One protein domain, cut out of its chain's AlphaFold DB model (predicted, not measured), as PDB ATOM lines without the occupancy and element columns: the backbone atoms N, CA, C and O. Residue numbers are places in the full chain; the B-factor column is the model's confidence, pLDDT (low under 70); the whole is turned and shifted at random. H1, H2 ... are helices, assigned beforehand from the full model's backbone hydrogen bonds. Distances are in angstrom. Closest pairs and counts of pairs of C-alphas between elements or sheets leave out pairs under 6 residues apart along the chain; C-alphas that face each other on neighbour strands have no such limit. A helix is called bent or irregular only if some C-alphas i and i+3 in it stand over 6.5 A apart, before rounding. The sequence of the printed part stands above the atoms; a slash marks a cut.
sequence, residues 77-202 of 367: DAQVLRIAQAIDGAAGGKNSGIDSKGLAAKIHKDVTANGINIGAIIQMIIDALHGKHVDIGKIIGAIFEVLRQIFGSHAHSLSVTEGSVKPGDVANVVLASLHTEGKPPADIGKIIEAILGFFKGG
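Overview. This is residues 77 to 202 of the 367 residues of an uncharacterized protein of Arthroderma otae (strain ATCC MYA-4605 / CBS 113480) (UniProt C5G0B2). Two rows of three helices, H1, H4 and H5 over H2, H3 and H6, make a rounded body, with H3 and H4 in its middle, H1 and H2 on one side of them and H5 and H6 on the other. Most touching helices cross. The printed part has 126 residues, all helix by class, with H1 to H6 in that order and no named strand. It is compact, radius of gyration of the C-alphas 13.7 A, spanning 41 by 37 by 27 A.

Along the chain. Find C-alpha 77 at (169.146, 178.716, 212.826); H1 runs from there to residue 90, 19.7 A. H2 takes residues 100 to 114, 20.8 A, and H3 residues 118 to 129. H4 starts at C-alpha 136, (187.037, 193.495, 207.931), and reaches residue 154, 24.4 A. It kinks by 63 degrees near residue 148 and is irregular: C-alphas 150 and 153 are 9.7 A apart. H5 is residues 167 to 177; H6, residues 188 to 200, ends at (201.056, 176.317, 206.807).

Arrangement. Look first at the hubs H3 and H4, a hairpin: C-alphas 122 and 140 are closest, 6.8 A, with H4 touching by residues 136 to 140 alone. H1 touches H4 at C-alphas 90 and 139, 5.2 A, and H2 at 84 and 100, 4.8 A, a steep tilt of 55 degrees. H2, by residues 103 to 107 alone, touches H3 at C-alphas 107 and 121, 6.4 A. H4, by residues 136 to 141 alone, touches H5 at C-alphas 137 and 168, 3.8 A. H6 touches H3, residues 188 to 193 on 118 to 123 alone, closest C-alphas 119 and 189, 4.1 A; by 192 to 196 alone it touches H5, C-alphas 171 and 192, 6.2 A. H1 and H6 are apart. In H1, H2, H3, H5 and H6 every O i to N i+4 pair is within hydrogen-bond range; in H4, 13 of 15.

Size, cuts and confidence. The farthest C-alphas, Asn 95 and Gly 202, are 40.9 A apart. The printed part has no cut; the link from H4 to H5, residues 155 to 166, is long. Mean pLDDT of the printed part is 71.5, with residues 150 to 166 and 177 to 186 among those under 70.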
ATOM      1  N   ASP A  77     169.445 177.446 212.161       70.62
ATOM      2  CA  ASP A  77     169.146 178.716 212.826       70.62
ATOM      3  C   ASP A  77     170.095 179.010 213.991       70.62
ATOM      4  O   ASP A  77     170.514 180.152 214.173       70.62
ATOM      5  N   ALA A  78     170.499 177.992 214.756       76.75
ATOM      6  CA  ALA A  78     171.408 178.169 215.886       76.75
ATOM      7  C   ALA A  78     172.844 178.475 215.427       76.75
ATOM      8  O   ALA A  78     173.520 179.324 216.014       76.75
ATOM      9  N   GLN A  79     173.314 177.816 214.364       79.06
ATOM     10  CA  GLN A  79     174.648 178.050 213.806       79.06
ATOM     11  C   GLN A  79     174.728 179.395 213.074       79.06
ATOM     12  O   GLN A  79     175.658 180.169 213.309       79.06
ATOM     13  N   VAL A  80     173.719 179.722 212.259       82.88
ATOM     14  CA  VAL A  80     173.594 181.031 211.601       82.88
ATOM     15  C   VAL A  80     173.514 182.145 212.644       82.88
ATOM     16  O   VAL A  80     174.187 183.164 212.496       82.88
ATOM     17  N   LEU A  81     172.768 181.954 213.738       84.81
ATOM     18  CA  LEU A  81     172.687 182.941 214.816       84.81
ATOM     19  C   LEU A  81     174.043 183.164 215.497       84.81
ATOM     20  O   LEU A  81     174.402 184.310 215.750       84.81
ATOM     21  N   ARG A  82     174.810 182.100 215.756       84.38
ATOM     22  CA  ARG A  82     176.161 182.206 216.336       84.38
ATOM     23  C   ARG A  82     177.126 182.965 215.430       84.38
ATOM     24  O   ARG A  82     177.841 183.843 215.908       84.38
ATOM     25  N   ILE A  83     177.126 182.667 214.128       84.94
ATOM     26  CA  ILE A  83     177.961 183.384 213.152       84.94
ATOM     27  C   ILE A  83     177.529 184.858 213.077       84.94
ATOM     28  O   ILE A  83     178.376 185.745 213.139       84.94
ATOM     29  N   ALA A  84     176.222 185.137 213.029       85.94
ATOM     30  CA  ALA A  84     175.694 186.502 213.005       85.94
ATOM     31  C   ALA A  84     176.069 187.300 214.266       85.94
ATOM     32  O   ALA A  84     176.479 188.453 214.163       85.94
ATOM     33  N   GLN A  85     175.991 186.682 215.448       86.50
ATOM     34  CA  GLN A  85     176.398 187.299 216.715       86.50
ATOM     35  C   GLN A  85     177.890 187.642 216.744       86.50
ATOM     36  O   GLN A  85     178.261 188.693 217.265       86.50
ATOM     37  N   ALA A  86     178.745 186.791 216.175       85.69
ATOM     38  CA  ALA A  86     180.171 187.078 216.071       85.69
ATOM     39  C   ALA A  86     180.468 188.229 215.104       85.69
ATOM     40  O   ALA A  86     181.313 189.068 215.414       85.69
ATOM     41  N   ILE A  87     179.745 188.313 213.981       85.94
ATOM     42  CA  ILE A  87     179.835 189.449 213.050       85.94
ATOM     43  C   ILE A  87     179.426 190.744 213.760       85.94
ATOM     44  O   ILE A  87     180.196 191.704 213.759       85.94
ATOM     45  N   ASP A  88     178.264 190.752 214.420       86.75
ATOM     46  CA  ASP A  88     177.769 191.918 215.158       86.75
ATOM     47  C   ASP A  88     178.750 192.337 216.261       86.75
ATOM     48  O   ASP A  88     179.086 193.513 216.383       86.75
ATOM     49  N   GLY A  89     179.255 191.383 217.050       84.12
ATOM     50  CA  GLY A  89     180.226 191.652 218.112       84.12
ATOM     51  C   GLY A  89     181.543 192.222 217.579       84.12
ATOM     52  O   GLY A  89     182.084 193.181 218.136       84.12
ATOM     53  N   ALA A  90     182.050 191.684 216.468       83.81
ATOM     54  CA  ALA A  90     183.268 192.174 215.832       83.81
ATOM     55  C   ALA A  90     183.097 193.591 215.264       83.81
ATOM     56  O   ALA A  90     183.987 194.426 215.450       83.81
ATOM     57  N   ALA A  91     181.941 193.875 214.658       81.31
ATOM     58  CA  ALA A  91     181.606 195.149 214.029       81.31
ATOM     59  C   ALA A  91     181.231 196.282 215.007       81.31
ATOM     60  O   ALA A  91     180.918 197.385 214.565       81.31
ATOM     61  N   GLY A  92     181.260 196.038 216.324       76.81
ATOM     62  CA  GLY A  92     180.924 197.045 217.342       76.81
ATOM     63  C   GLY A  92     179.437 197.099 217.720       76.81
ATOM     64  O   GLY A  92     178.992 198.066 218.331       76.81
ATOM     65  N   GLY A  93     178.669 196.060 217.384       69.94
ATOM     66  CA  GLY A  93     177.261 195.884 217.731       69.94
ATOM     67  C   GLY A  93     176.312 195.904 216.527       69.94
ATOM     68  O   GLY A  93     176.710 196.099 215.377       69.94
ATOM     69  N   LYS A  94     175.013 195.739 216.809       61.16
ATOM     70  CA  LYS A  94     173.929 195.664 215.802       61.16
ATOM     71  C   LYS A  94     173.713 196.950 214.988       61.16
ATOM     72  O   LYS A  94     173.013 196.922 213.984       61.16
ATOM     73  N   ASN A  95     174.321 198.065 215.396       60.28
ATOM     74  CA  ASN A  95     174.189 199.370 214.735       60.28
ATOM     75  C   ASN A  95     175.247 199.617 213.645       60.28
ATOM     76  O   ASN A  95     175.339 200.718 213.114       60.28
ATOM     77  N   SER A  96     176.033 198.601 213.286       66.62
ATOM     78  CA  SER A  96     177.066 198.673 212.243       66.62
ATOM     79  C   SER A  96     176.511 198.791 210.812       66.62
ATOM     80  O   SER A  96     177.278 198.951 209.862       66.62
ATOM     81  N   GLY A  97     175.188 198.689 210.625       70.81
ATOM     82  CA  GLY A  97     174.555 198.699 209.301       70.81
ATOM     83  C   GLY A  97     174.908 197.468 208.455       70.81
ATOM     84  O   GLY A  97     174.817 197.505 207.225       70.81
ATOM     85  N   ILE A  98     175.368 196.382 209.084       80.94
ATOM     86  CA  ILE A  98     175.693 195.107 208.439       80.94
ATOM     87  C   ILE A  98     174.483 194.175 208.499       80.94
ATOM     88  O   ILE A  98     173.882 193.990 209.553       80.94
ATOM     89  N   ASP A  99     174.156 193.537 207.373       85.94
ATOM     90  CA  ASP A  99     173.233 192.401 207.361       85.94
ATOM     91  C   ASP A  99     173.960 191.130 207.835       85.94
ATOM     92  O   ASP A  99     174.334 190.251 207.054       85.94
ATOM     93  N   SER A 100     174.218 191.064 209.142       86.06
ATOM     94  CA  SER A 100     174.980 189.979 209.768       86.06
ATOM     95  C   SER A 100     174.272 188.633 209.643       86.06
ATOM     96  O   SER A 100     174.928 187.604 209.496       86.06
ATOM     97  N   LYS A 101     172.932 188.628 209.647       85.81
ATOM     98  CA  LYS A 101     172.129 187.412 209.459       85.81
ATOM     99  C   LYS A 101     172.194 186.914 208.017       85.81
ATOM    100  O   LYS A 101     172.398 185.718 207.817       85.81
ATOM    101  N   GLY A 102     172.069 187.800 207.028       85.94
ATOM    102  CA  GLY A 102     172.207 187.440 205.617       85.94
ATOM    103  C   GLY A 102     173.606 186.924 205.282       85.94
ATOM    104  O   GLY A 102     173.742 185.882 204.638       85.94
ATOM    105  N   LEU A 103     174.655 187.585 205.791       88.25
ATOM    106  CA  LEU A 103     176.036 187.122 205.627       88.25
ATOM    107  C   LEU A 103     176.265 185.762 206.308       88.25
ATOM    108  O   LEU A 103     176.815 184.853 205.686       88.25
ATOM    109  N   ALA A 104     175.792 185.585 207.545       86.56
ATOM    110  CA  ALA A 104     175.897 184.318 208.265       86.56
ATOM    111  C   ALA A 104     175.172 183.168 207.552       86.56
ATOM    112  O   ALA A 104     175.723 182.074 207.447       86.56
ATOM    113  N   ALA A 105     173.975 183.415 207.015       85.88
ATOM    114  CA  ALA A 105     173.222 182.426 206.248       85.88
ATOM    115  C   ALA A 105     173.959 182.026 204.962       85.88
ATOM    116  O   ALA A 105     173.999 180.845 204.612       85.88
ATOM    117  N   LYS A 106     174.586 182.993 204.279       86.25
ATOM    118  CA  LYS A 106     175.385 182.745 203.072       86.25
ATOM    119  C   LYS A 106     176.621 181.893 203.378       86.25
ATOM    120  O   LYS A 106     176.851 180.907 202.682       86.25
ATOM    121  N   ILE A 107     177.357 182.228 204.441       84.19
ATOM    122  CA  ILE A 107     178.531 181.470 204.902       84.19
ATOM    123  C   ILE A 107     178.126 180.056 205.316       84.19
ATOM    124  O   ILE A 107     178.737 179.095 204.864       84.19
ATOM    125  N   HIS A 108     177.080 179.915 206.134       83.06
ATOM    126  CA  HIS A 108     176.586 178.608 206.557       83.06
ATOM    127  C   HIS A 108     176.203 177.752 205.347       83.06
ATOM    128  O   HIS A 108     176.671 176.628 205.226       83.06
ATOM    129  N   LYS A 109     175.419 178.300 204.407       82.56
ATOM    130  CA  LYS A 109     175.018 177.593 203.183       82.56
ATOM    131  C   LYS A 109     176.223 177.106 202.373       82.56
ATOM    132  O   LYS A 109     176.207 175.965 201.917       82.56
ATOM    133  N   ASP A 110     177.232 177.952 202.187       79.69
ATOM    134  CA  ASP A 110     178.440 177.585 201.444       79.69
ATOM    135  C   ASP A 110     179.238 176.492 202.165       79.69
ATOM    136  O   ASP A 110     179.579 175.481 201.558       79.69
ATOM    137  N   VAL A 111     179.438 176.630 203.479       74.62
ATOM    138  CA  VAL A 111     180.164 175.639 204.286       74.62
ATOM    139  C   VAL A 111     179.444 174.291 204.314       74.62
ATOM    140  O   VAL A 111     180.087 173.250 204.189       74.62
ATOM    141  N   THR A 112     178.115 174.282 204.432       72.25
ATOM    142  CA  THR A 112     177.311 173.052 204.385       72.25
ATOM    143  C   THR A 112     177.398 172.369 203.017       72.25
ATOM    144  O   THR A 112     177.459 171.145 202.953       72.25
ATOM    145  N   ALA A 113     177.401 173.138 201.923       71.00
ATOM    146  CA  ALA A 113     177.399 172.592 200.567       71.00
ATOM    147  C   ALA A 113     178.790 172.145 200.088       71.00
ATOM    148  O   ALA A 113     178.916 171.105 199.445       71.00
ATOM    149  N   ASN A 114     179.826 172.925 200.402       65.31
ATOM    150  CA  ASN A 114     181.152 172.824 199.790       65.31
ATOM    151  C   ASN A 114     182.269 172.495 200.797       65.31
ATOM    152  O   ASN A 114     183.415 172.275 200.401       65.31
ATOM    153  N   GLY A 115     181.959 172.443 202.095       69.19
ATOM    154  CA  GLY A 115     182.956 172.389 203.162       69.19
ATOM    155  C   GLY A 115     183.605 173.752 203.435       69.19
ATOM    156  O   GLY A 115     183.235 174.774 202.863       69.19
ATOM    157  N   ILE A 116     184.586 173.789 204.341       70.75
ATOM    158  CA  ILE A 116     185.275 175.035 204.714       70.75
ATOM    159  C   ILE A 116     186.287 175.415 203.625       70.75
ATOM    160  O   ILE A 116     187.397 174.882 203.587       70.75
ATOM    161  N   ASN A 117     185.921 176.375 202.773       73.25
ATOM    162  CA  ASN A 117     186.823 177.018 201.819       73.25
ATOM    163  C   ASN A 117     187.194 178.430 202.311       73.25
ATOM    164  O   ASN A 117     186.345 179.317 202.386       73.25
ATOM    165  N   ILE A 118     188.469 178.644 202.654       73.75
ATOM    166  CA  ILE A 118     188.932 179.901 203.261       73.75
ATOM    167  C   ILE A 118     188.773 181.059 202.279       73.75
ATOM    168  O   ILE A 118     188.253 182.112 202.654       73.75
ATOM    169  N   GLY A 119     189.186 180.861 201.025       70.06
ATOM    170  CA  GLY A 119     189.127 181.902 200.008       70.06
ATOM    171  C   GLY A 119     187.697 182.349 199.707       70.06
ATOM    172  O   GLY A 119     187.437 183.548 199.629       70.06
ATOM    173  N   ALA A 120     186.753 181.410 199.615       76.06
ATOM    174  CA  ALA A 120     185.339 181.697 199.377       76.06
ATOM    175  C   ALA A 120     184.697 182.454 200.548       76.06
ATOM    176  O   ALA A 120     184.000 183.445 200.332       76.06
ATOM    177  N   ILE A 121     184.978 182.040 201.789       80.56
ATOM    178  CA  ILE A 121     184.479 182.709 202.999       80.56
ATOM    179  C   ILE A 121     185.001 184.143 203.080       80.56
ATOM    180  O   ILE A 121     184.214 185.071 203.262       80.56
ATOM    181  N   ILE A 122     186.306 184.343 202.881       81.31
ATOM    182  CA  ILE A 122     186.914 185.678 202.882       81.31
ATOM    183  C   ILE A 122     186.317 186.550 201.774       81.31
ATOM    184  O   ILE A 122     185.964 187.698 202.035       81.31
ATOM    185  N   GLN A 123     186.138 186.007 200.565       83.25
ATOM    186  CA  GLN A 123     185.518 186.741 199.463       83.25
ATOM    187  C   GLN A 123     184.081 187.156 199.799       83.25
ATOM    188  O   GLN A 123     183.728 188.316 199.623       83.25
ATOM    189  N   MET A 124     183.267 186.250 200.353       83.94
ATOM    190  CA  MET A 124     181.894 186.565 200.762       83.94
ATOM    191  C   MET A 124     181.831 187.685 201.804       83.94
ATOM    192  O   MET A 124     180.926 188.517 201.742       83.94
ATOM    193  N   ILE A 125     182.779 187.712 202.744       85.19
ATOM    194  CA  ILE A 125     182.880 188.769 203.757       85.19
ATOM    195  C   ILE A 125     183.269 190.095 203.097       85.19
ATOM    196  O   ILE A 125     182.615 191.107 203.337       85.19
ATOM    197  N   ILE A 126     184.295 190.095 202.244       82.38
ATOM    198  CA  ILE A 126     184.758 191.299 201.542       82.38
ATOM    199  C   ILE A 126     183.645 191.872 200.659       82.38
ATOM    200  O   ILE A 126     183.382 193.069 200.723       82.38
ATOM    201  N   ASP A 127     182.937 191.032 199.903       84.19
ATOM    202  CA  ASP A 127     181.829 191.454 199.042       84.19
ATOM    203  C   ASP A 127     180.676 192.076 199.849       84.19
ATOM    204  O   ASP A 127     180.062 193.048 199.411       84.19
ATOM    205  N   ALA A 128     180.376 191.526 201.031       83.19
ATOM    206  CA  ALA A 128     179.290 192.001 201.890       83.19
ATOM    207  C   ALA A 128     179.634 193.284 202.667       83.19
ATOM    208  O   ALA A 128     178.736 194.040 203.056       83.19
ATOM    209  N   LEU A 129     180.922 193.513 202.927       79.88
ATOM    210  CA  LEU A 129     181.417 194.611 203.761       79.88
ATOM    211  C   LEU A 129     182.154 195.695 202.974       79.88
ATOM    212  O   LEU A 129     182.591 196.684 203.561       79.88
ATOM    213  N   HIS A 130     182.283 195.544 201.658       74.06
ATOM    214  CA  HIS A 130     182.922 196.537 200.810       74.06
ATOM    215  C   HIS A 130     182.283 197.926 200.983       74.06
ATOM    216  O   HIS A 130     181.062 198.072 200.942       74.06
ATOM    217  N   GLY A 131     183.122 198.948 201.175       68.00
ATOM    218  CA  GLY A 131     182.685 200.334 201.371       68.00
ATOM    219  C   GLY A 131     182.119 200.641 202.763       68.00
ATOM    220  O   GLY A 131     181.691 201.767 202.998       68.00
ATOM    221  N   LYS A 132     182.115 199.677 203.694       75.56
ATOM    222  CA  LYS A 132     181.697 199.905 205.084       75.56
ATOM    223  C   LYS A 132     182.893 200.286 205.953       75.56
ATOM    224  O   LYS A 132     183.964 199.698 205.840       75.56
ATOM    225  N   HIS A 133     182.694 201.235 206.868       72.44
ATOM    226  CA  HIS A 133     183.702 201.663 207.846       72.44
ATOM    227  C   HIS A 133     183.823 200.665 209.006       72.44
ATOM    228  O   HIS A 133     183.520 200.983 210.153       72.44
ATOM    229  N   VAL A 134     184.220 199.431 208.696       77.56
ATOM    230  CA  VAL A 134     184.363 198.344 209.670       77.56
ATOM    231  C   VAL A 134     185.689 197.625 209.489       77.56
ATOM    232  O   VAL A 134     186.227 197.547 208.388       77.56
ATOM    233  N   ASP A 135     186.213 197.077 210.583       79.81
ATOM    234  CA  ASP A 135     187.424 196.262 210.549       79.81
ATOM    235  C   ASP A 135     187.097 194.874 209.980       79.81
ATOM    236  O   ASP A 135     186.645 193.964 210.686       79.81
ATOM    237  N   ILE A 136     187.287 194.737 208.666       80.88
ATOM    238  CA  ILE A 136     187.037 193.495 207.931       80.88
ATOM    239  C   ILE A 136     187.904 192.359 208.489       80.88
ATOM    240  O   ILE A 136     187.400 191.248 208.650       80.88
ATOM    241  N   GLY A 137     189.166 192.612 208.848       76.75
ATOM    242  CA  GLY A 137     190.043 191.594 209.428       76.75
ATOM    243  C   GLY A 137     189.555 191.092 210.783       76.75
ATOM    244  O   GLY A 137     189.575 189.884 211.030       76.75
ATOM    245  N   LYS A 138     189.021 191.975 211.634       80.56
ATOM    246  CA  LYS A 138     188.399 191.581 212.908       80.56
ATOM    247  C   LYS A 138     187.161 190.707 212.692       80.56
ATOM    248  O   LYS A 138     186.983 189.718 213.404       80.56
ATOM    249  N   ILE A 139     186.332 191.028 211.697       83.94
ATOM    250  CA  ILE A 139     185.144 190.231 211.348       83.94
ATOM    251  C   ILE A 139     185.545 188.867 210.774       83.94
ATOM    252  O   ILE A 139     184.998 187.847 211.192       83.94
ATOM    253  N   ILE A 140     186.544 188.829 209.887       82.88
ATOM    254  CA  ILE A 140     187.152 187.590 209.381       82.88
ATOM    255  C   ILE A 140     187.622 186.727 210.559       82.88
ATOM    256  O   ILE A 140     187.222 185.569 210.666       82.88
ATOM    257  N   GLY A 141     188.409 187.291 211.480       77.88
ATOM    258  CA  GLY A 141     188.903 186.577 212.658       77.88
ATOM    259  C   GLY A 141     187.782 185.996 213.524       77.88
ATOM    260  O   GLY A 141     187.842 184.826 213.897       77.88
ATOM    261  N   ALA A 142     186.734 186.778 213.793       82.25
ATOM    262  CA  ALA A 142     185.595 186.340 214.596       82.25
ATOM    263  C   ALA A 142     184.794 185.207 213.929       82.25
ATOM    264  O   ALA A 142     184.428 184.238 214.594       82.25
ATOM    265  N   ILE A 143     184.561 185.294 212.615       82.94
ATOM    266  CA  ILE A 143     183.890 184.238 211.850       82.94
ATOM    267  C   ILE A 143     184.715 182.953 211.892       82.94
ATOM    268  O   ILE A 143     184.173 181.900 212.217       82.94
ATOM    269  N   PHE A 144     186.016 183.019 211.602       77.56
ATOM    270  CA  PHE A 144     186.867 181.828 211.590       77.56
ATOM    271  C   PHE A 144     186.980 181.166 212.969       77.56
ATOM    272  O   PHE A 144     186.996 179.938 213.041       77.56
ATOM    273  N   GLU A 145     186.970 181.942 214.053       77.38
ATOM    274  CA  GLU A 145     186.936 181.397 215.412       77.38
ATOM    275  C   GLU A 145     185.607 180.690 215.720       77.38
ATOM    276  O   GLU A 145     185.604 179.580 216.250       77.38
ATOM    277  N   VAL A 146     184.467 181.262 215.321       78.81
ATOM    278  CA  VAL A 146     183.165 180.589 215.475       78.81
ATOM    279  C   VAL A 146     183.071 179.338 214.609       78.81
ATOM    280  O   VAL A 146     182.606 178.304 215.087       78.81
ATOM    281  N   LEU A 147     183.551 179.380 213.366       73.88
ATOM    282  CA  LEU A 147     183.613 178.196 212.510       73.88
ATOM    283  C   LEU A 147     184.495 177.116 213.152       73.88
ATOM    284  O   LEU A 147     184.102 175.956 213.192       73.88
ATOM    285  N   ARG A 148     185.634 177.474 213.754       71.38
ATOM    286  CA  ARG A 148     186.464 176.527 214.516       71.38
ATOM    287  C   ARG A 148     185.700 175.903 215.687       71.38
ATOM    288  O   ARG A 148     185.815 174.703 215.918       71.38
ATOM    289  N   GLN A 149     184.910 176.687 216.416       72.75
ATOM    290  CA  GLN A 149     184.095 176.190 217.532       72.75
ATOM    291  C   GLN A 149     182.940 175.288 217.072       72.75
ATOM    292  O   GLN A 149     182.589 174.348 217.780       72.75
ATOM    293  N   ILE A 150     182.360 175.558 215.899       68.88
ATOM    294  CA  ILE A 150     181.275 174.757 215.312       68.88
ATOM    295  C   ILE A 150     181.816 173.452 214.703       68.88
ATOM    296  O   ILE A 150     181.214 172.399 214.893       68.88
ATOM    297  N   PHE A 151     182.952 173.506 214.003       64.50
ATOM    298  CA  PHE A 151     183.490 172.393 213.206       64.50
ATOM    299  C   PHE A 151     184.666 171.642 213.868       64.50
ATOM    300  O   PHE A 151     185.153 170.644 213.332       64.50
ATOM    301  N   GLY A 152     185.119 172.077 215.048       54.81
ATOM    302  CA  GLY A 152     186.127 171.390 215.861       54.81
ATOM    303  C   GLY A 152     187.529 171.315 215.233       54.81
ATOM    304  O   GLY A 152     187.913 172.115 214.382       54.81
ATOM    305  N   SER A 153     188.320 170.320 215.651       43.50
ATOM    306  CA  SER A 153     189.717 170.063 215.232       43.50
ATOM    307  C   SER A 153     189.919 169.782 213.731       43.50
ATOM    308  O   SER A 153     191.052 169.734 213.266       43.50
ATOM    309  N   HIS A 154     188.847 169.659 212.947       43.72
ATOM    310  CA  HIS A 154     188.900 169.458 211.492       43.72
ATOM    311  C   HIS A 154     189.213 170.759 210.736       43.72
ATOM    312  O   HIS A 154     189.598 170.748 209.569       43.72
ATOM    313  N   ALA A 155     189.129 171.886 211.440       46.84
ATOM    314  CA  ALA A 155     189.582 173.197 211.020       46.84
ATOM    315  C   ALA A 155     191.079 173.422 211.329       46.84
ATOM    316  O   ALA A 155     191.476 174.528 211.684       46.84
ATOM    317  N   HIS A 156     191.946 172.406 211.209       40.59
ATOM    318  CA  HIS A 156     193.401 172.599 211.341       40.59
ATOM    319  C   HIS A 156     193.964 173.565 210.286       40.59
ATOM    320  O   HIS A 156     194.962 174.231 210.523       40.59
ATOM    321  N   SER A 157     193.276 173.741 209.155       43.12
ATOM    322  CA  SER A 157     193.574 174.809 208.197       43.12
ATOM    323  C   SER A 157     193.160 176.210 208.694       43.12
ATOM    324  O   SER A 157     193.561 177.209 208.103       43.12
ATOM    325  N   LEU A 158     192.377 176.314 209.764       44.88
ATOM    326  CA  LEU A 158     191.972 177.568 210.404       44.88
ATOM    327  C   LEU A 158     192.731 177.811 211.711       44.88
ATOM    328  O   LEU A 158     192.374 178.728 212.447       44.88
ATOM    329  N   SER A 159     193.721 176.968 212.041       40.56
ATOM    330  CA  SER A 159     194.389 177.013 213.335       40.56
ATOM    331  C   SER A 159     195.093 178.352 213.530       40.56
ATOM    332  O   SER A 159     196.171 178.590 212.994       40.56
ATOM    333  N   VAL A 160     194.472 179.188 214.357       40.78
ATOM    334  CA  VAL A 160     195.114 180.218 215.163       40.78
ATOM    335  C   VAL A 160     195.850 179.480 216.284       40.78
ATOM    336  O   VAL A 160     195.400 179.447 217.424       40.78
ATOM    337  N   THR A 161     196.926 178.761 215.966       35.31
ATOM    338  CA  THR A 161     197.859 178.341 217.017       35.31
ATOM    339  C   THR A 161     198.562 179.592 217.533       35.31
ATOM    340  O   THR A 161     198.883 180.491 216.751       35.31
ATOM    341  N   GLU A 162     198.772 179.686 218.845       33.06
ATOM    342  CA  GLU A 162     199.661 180.700 219.420       33.06
ATOM    343  C   GLU A 162     201.007 180.621 218.680       33.06
ATOM    344  O   GLU A 162     201.648 179.571 218.660       33.06
ATOM    345  N   GLY A 163     201.370 181.691 217.965       41.78
ATOM    346  CA  GLY A 163     202.542 181.718 217.079       41.78
ATOM    347  C   GLY A 163     202.277 181.542 215.568       41.78
ATOM    348  O   GLY A 163     203.221 181.365 214.802       41.78
ATOM    349  N   SER A 164     201.019 181.561 215.109       54.88
ATOM    350  CA  SER A 164     200.651 181.500 213.680       54.88
ATOM    351  C   SER A 164     200.028 182.808 213.174       54.88
ATOM    352  O   SER A 164     199.384 183.545 213.924       54.88
ATOM    353  N   VAL A 165     200.231 183.117 211.887       60.34
ATOM    354  CA  VAL A 165     199.647 184.303 211.239       60.34
ATOM    355  C   VAL A 165     198.128 184.124 211.111       60.34
ATOM    356  O   VAL A 165     197.668 183.151 210.508       60.34
ATOM    357  N   LYS A 166     197.333 185.060 211.648       69.94
ATOM    358  CA  LYS A 166     195.865 184.956 211.619       69.94
ATOM    359  C   LYS A 166     195.304 185.337 210.240       69.94
ATOM    360  O   LYS A 166     195.786 186.298 209.636       69.94
ATOM    361  N   PRO A 167     194.221 184.685 209.766       71.81
ATOM    362  CA  PRO A 167     193.546 185.058 208.518       71.81
ATOM    363  C   PRO A 167     193.126 186.529 208.447       71.81
ATOM    364  O   PRO A 167     193.282 187.159 207.404       71.81
ATOM    365  N   GLY A 168     192.640 187.081 209.564       70.12
ATOM    366  CA  GLY A 168     192.262 188.491 209.664       70.12
ATOM    367  C   GLY A 168     193.443 189.447 209.493       70.12
ATOM    368  O   GLY A 168     193.298 190.476 208.841       70.12
ATOM    369  N   ASP A 169     194.622 189.077 209.994       72.94
ATOM    370  CA  ASP A 169     195.823 189.909 209.906       72.94
ATOM    371  C   ASP A 169     196.346 189.960 208.461       72.94
ATOM    372  O   ASP A 169     196.615 191.041 207.934       72.94
ATOM    373  N   VAL A 170     196.406 188.807 207.775       73.50
ATOM    374  CA  VAL A 170     196.758 188.748 206.341       73.50
ATOM    375  C   VAL A 170     195.753 189.535 205.512       73.50
ATOM    376  O   VAL A 170     196.147 190.317 204.648       73.50
ATOM    377  N   ALA A 171     194.457 189.352 205.783       74.38
ATOM    378  CA  ALA A 171     193.410 190.087 205.095       74.38
ATOM    379  C   ALA A 171     193.569 191.596 205.294       74.38
ATOM    380  O   ALA A 171     193.487 192.328 204.317       74.38
ATOM    381  N   ASN A 172     193.876 192.061 206.507       78.12
ATOM    382  CA  ASN A 172     194.106 193.477 206.780       78.12
ATOM    383  C   ASN A 172     195.323 194.028 206.033       78.12
ATOM    384  O   ASN A 172     195.225 195.106 205.457       78.12
ATOM    385  N   VAL A 173     196.437 193.296 205.964       75.19
ATOM    386  CA  VAL A 173     197.610 193.726 205.182       75.19
ATOM    387  C   VAL A 173     197.292 193.833 203.693       75.19
ATOM    388  O   VAL A 173     197.637 194.828 203.045       75.19
ATOM    389  N   VAL A 174     196.632 192.811 203.147       75.12
ATOM    390  CA  VAL A 174     196.247 192.783 201.736       75.12
ATOM    391  C   VAL A 174     195.258 193.918 201.469       75.12
ATOM    392  O   VAL A 174     195.529 194.768 200.635       75.12
ATOM    393  N   LEU A 175     194.173 194.030 202.236       74.75
ATOM    394  CA  LEU A 175     193.151 195.068 202.070       74.75
ATOM    395  C   LEU A 175     193.691 196.490 202.281       74.75
ATOM    396  O   LEU A 175     193.340 197.382 201.514       74.75
ATOM    397  N   ALA A 176     194.585 196.711 203.250       73.31
ATOM    398  CA  ALA A 176     195.205 198.016 203.484       73.31
ATOM    399  C   ALA A 176     196.027 198.479 202.275       73.31
ATOM    400  O   ALA A 176     195.953 199.640 201.867       73.31
ATOM    401  N   SER A 177     196.756 197.549 201.656       66.06
ATOM    402  CA  SER A 177     197.511 197.803 200.425       66.06
ATOM    403  C   SER A 177     196.573 198.073 199.240       66.06
ATOM    404  O   SER A 177     196.915 198.821 198.322       66.06
ATOM    405  N   LEU A 178     195.349 197.548 199.305       62.56
ATOM    406  CA  LEU A 178     194.308 197.637 198.285       62.56
ATOM    407  C   LEU A 178     193.288 198.760 198.483       62.56
ATOM    408  O   LEU A 178     192.324 198.803 197.723       62.56
ATOM    409  N   HIS A 179     193.502 199.692 199.422       54.31
ATOM    410  CA  HIS A 179     192.761 200.962 199.495       54.31
ATOM    411  C   HIS A 179     193.042 201.846 198.262       54.31
ATOM    412  O   HIS A 179     193.677 202.895 198.334       54.31
ATOM    413  N   THR A 180     192.607 201.384 197.099       44.88
ATOM    414  CA  THR A 180     192.388 202.152 195.881       44.88
ATOM    415  C   THR A 180     190.882 202.243 195.688       44.88
ATOM    416  O   THR A 180     190.174 201.290 195.995       44.88
ATOM    417  N   GLU A 181     190.420 203.397 195.221       46.69
ATOM    418  CA  GLU A 181     189.043 203.910 195.146       46.69
ATOM    419  C   GLU A 181     188.063 203.075 194.276       46.69
ATOM    420  O   GLU A 181     187.345 203.608 193.434       46.69
ATOM    421  N   GLY A 182     188.013 201.752 194.451       55.59
ATOM    422  CA  GLY A 182     187.181 200.837 193.670       55.59
ATOM    423  C   GLY A 182     186.916 199.495 194.357       55.59
ATOM    424  O   GLY A 182     187.427 199.209 195.441       55.59
ATOM    425  N   LYS A 183     186.088 198.657 193.716       58.53
ATOM    426  CA  LYS A 183     185.771 197.310 194.214       58.53
ATOM    427  C   LYS A 183     187.040 196.443 194.251       58.53
ATOM    428  O   LYS A 183     187.758 196.414 193.251       58.53
ATOM    429  N   PRO A 184     187.312 195.718 195.353       64.69
ATOM    430  CA  PRO A 184     188.406 194.761 195.407       64.69
ATOM    431  C   PRO A 184     188.213 193.705 194.310       64.69
ATOM    432  O   PRO A 184     187.070 193.347 194.002       64.69
ATOM    433  N   PRO A 185     189.296 193.210 193.693       67.06
ATOM    434  CA  PRO A 185     189.172 192.225 192.631       67.06
ATOM    435  C   PRO A 185     188.566 190.919 193.153       67.06
ATOM    436  O   PRO A 185     188.741 190.543 194.312       67.06
ATOM    437  N   ALA A 186     187.840 190.233 192.270       64.44
ATOM    438  CA  ALA A 186     186.998 189.081 192.601       64.44
ATOM    439  C   ALA A 186     187.766 187.848 193.118       64.44
ATOM    440  O   ALA A 186     187.156 186.865 193.532       64.44
ATOM    441  N   ASP A 187     189.097 187.867 193.063       75.69
ATOM    442  CA  ASP A 187     189.981 186.788 193.488       75.69
ATOM    443  C   ASP A 187     190.801 187.120 194.744       75.69
ATOM    444  O   ASP A 187     191.661 186.329 195.138       75.69
ATOM    445  N   ILE A 188     190.518 188.238 195.419       74.69
ATOM    446  CA  ILE A 188     191.224 188.639 196.643       74.69
ATOM    447  C   ILE A 188     191.142 187.577 197.749       74.69
ATOM    448  O   ILE A 188     192.133 187.329 198.434       74.69
ATOM    449  N   GLY A 189     190.010 186.877 197.870       73.19
ATOM    450  CA  GLY A 189     189.871 185.755 198.796       73.19
ATOM    451  C   GLY A 189     190.864 184.626 198.502       73.19
ATOM    452  O   GLY A 189     191.503 184.111 199.419       73.19
ATOM    453  N   LYS A 190     191.080 184.299 197.220       76.88
ATOM    454  CA  LYS A 190     192.059 183.282 196.792       76.88
ATOM    455  C   LYS A 190     193.500 183.737 197.014       76.88
ATOM    456  O   LYS A 190     194.348 182.923 197.363       76.88
ATOM    457  N   ILE A 191     193.780 185.029 196.833       76.31
ATOM    458  CA  ILE A 191     195.099 185.615 197.112       76.31
ATOM    459  C   ILE A 191     195.430 185.470 198.604       76.31
ATOM    460  O   ILE A 191     196.509 184.993 198.952       76.31
ATOM    461  N   ILE A 192     194.489 185.822 199.487       75.88
ATOM    462  CA  ILE A 192     194.666 185.692 200.940       75.88
ATOM    463  C   ILE A 192     194.814 184.216 201.338       75.88
ATOM    464  O   ILE A 192     195.691 183.878 202.133       75.88
ATOM    465  N   GLU A 193     194.016 183.321 200.754       74.50
ATOM    466  CA  GLU A 193     194.127 181.877 200.980       74.50
ATOM    467  C   GLU A 193     195.494 181.315 200.564       74.50
ATOM    468  O   GLU A 193     196.077 180.531 201.313       74.50
ATOM    469  N   ALA A 194     196.040 181.739 199.422       73.19
ATOM    470  CA  ALA A 194     197.358 181.309 198.961       73.19
ATOM    471  C   ALA A 194     198.480 181.766 199.911       73.19
ATOM    472  O   ALA A 194     199.357 180.971 200.255       73.19
ATOM    473  N   ILE A 195     198.417 183.012 200.401       71.44
ATOM    474  CA  ILE A 195     199.363 183.534 201.402       71.44
ATOM    475  C   ILE A 195     199.255 182.736 202.711       71.44
ATOM    476  O   ILE A 195     200.268 182.324 203.276       71.44
ATOM    477  N   LEU A 196     198.037 182.445 203.177       70.88
ATOM    478  CA  LEU A 196     197.815 181.606 204.361       70.88
ATOM    479  C   LEU A 196     198.311 180.168 204.163       70.88
ATOM    480  O   LEU A 196     198.836 179.559 205.095       70.88
ATOM    481  N   GLY A 197     198.158 179.614 202.959       66.81
ATOM    482  CA  GLY A 197     198.683 178.304 202.582       66.81
ATOM    483  C   GLY A 197     200.205 178.233 202.688       66.81
ATOM    484  O   GLY A 197     200.733 177.235 203.175       66.81
ATOM    485  N   PHE A 198     200.897 179.316 202.327       66.94
ATOM    486  CA  PHE A 198     202.348 179.416 202.463       66.94
ATOM    487  C   PHE A 198     202.801 179.276 203.924       66.94
ATOM    488  O   PHE A 198     203.692 178.482 204.226       66.94
ATOM    489  N   PHE A 199     202.132 179.964 204.854       61.88
ATOM    490  CA  PHE A 199     202.459 179.891 206.285       61.88
ATOM    491  C   PHE A 199     202.216 178.506 206.908       61.88
ATOM    492  O   PHE A 199     202.890 178.142 207.868       61.88
ATOM    493  N   LYS A 200     201.310 177.697 206.346       59.16
ATOM    494  CA  LYS A 200     201.056 176.317 206.807       59.16
ATOM    495  C   LYS A 200     202.131 175.320 206.386       59.16
ATOM    496  O   LYS A 200     202.259 174.275 207.015       59.16
ATOM    497  N   GLY A 201     202.895 175.622 205.334       52.12
ATOM    498  CA  GLY A 201     203.909 174.723 204.777       52.12
ATOM    499  C   GLY A 201     205.135 174.507 205.672       52.12
ATOM    500  O   GLY A 201     205.965 173.652 205.367       52.12
ATOM    501  N   GLY A 202     205.280 175.269 206.763       46.72
ATOM    502  CA  GLY A 202     206.305 175.078 207.798       46.72
ATOM    503  C   GLY A 202     207.754 175.379 207.381       46.72
ATOM    504  O   GLY A 202     208.621 175.470 208.247       46.72
TER     505      GLY A 202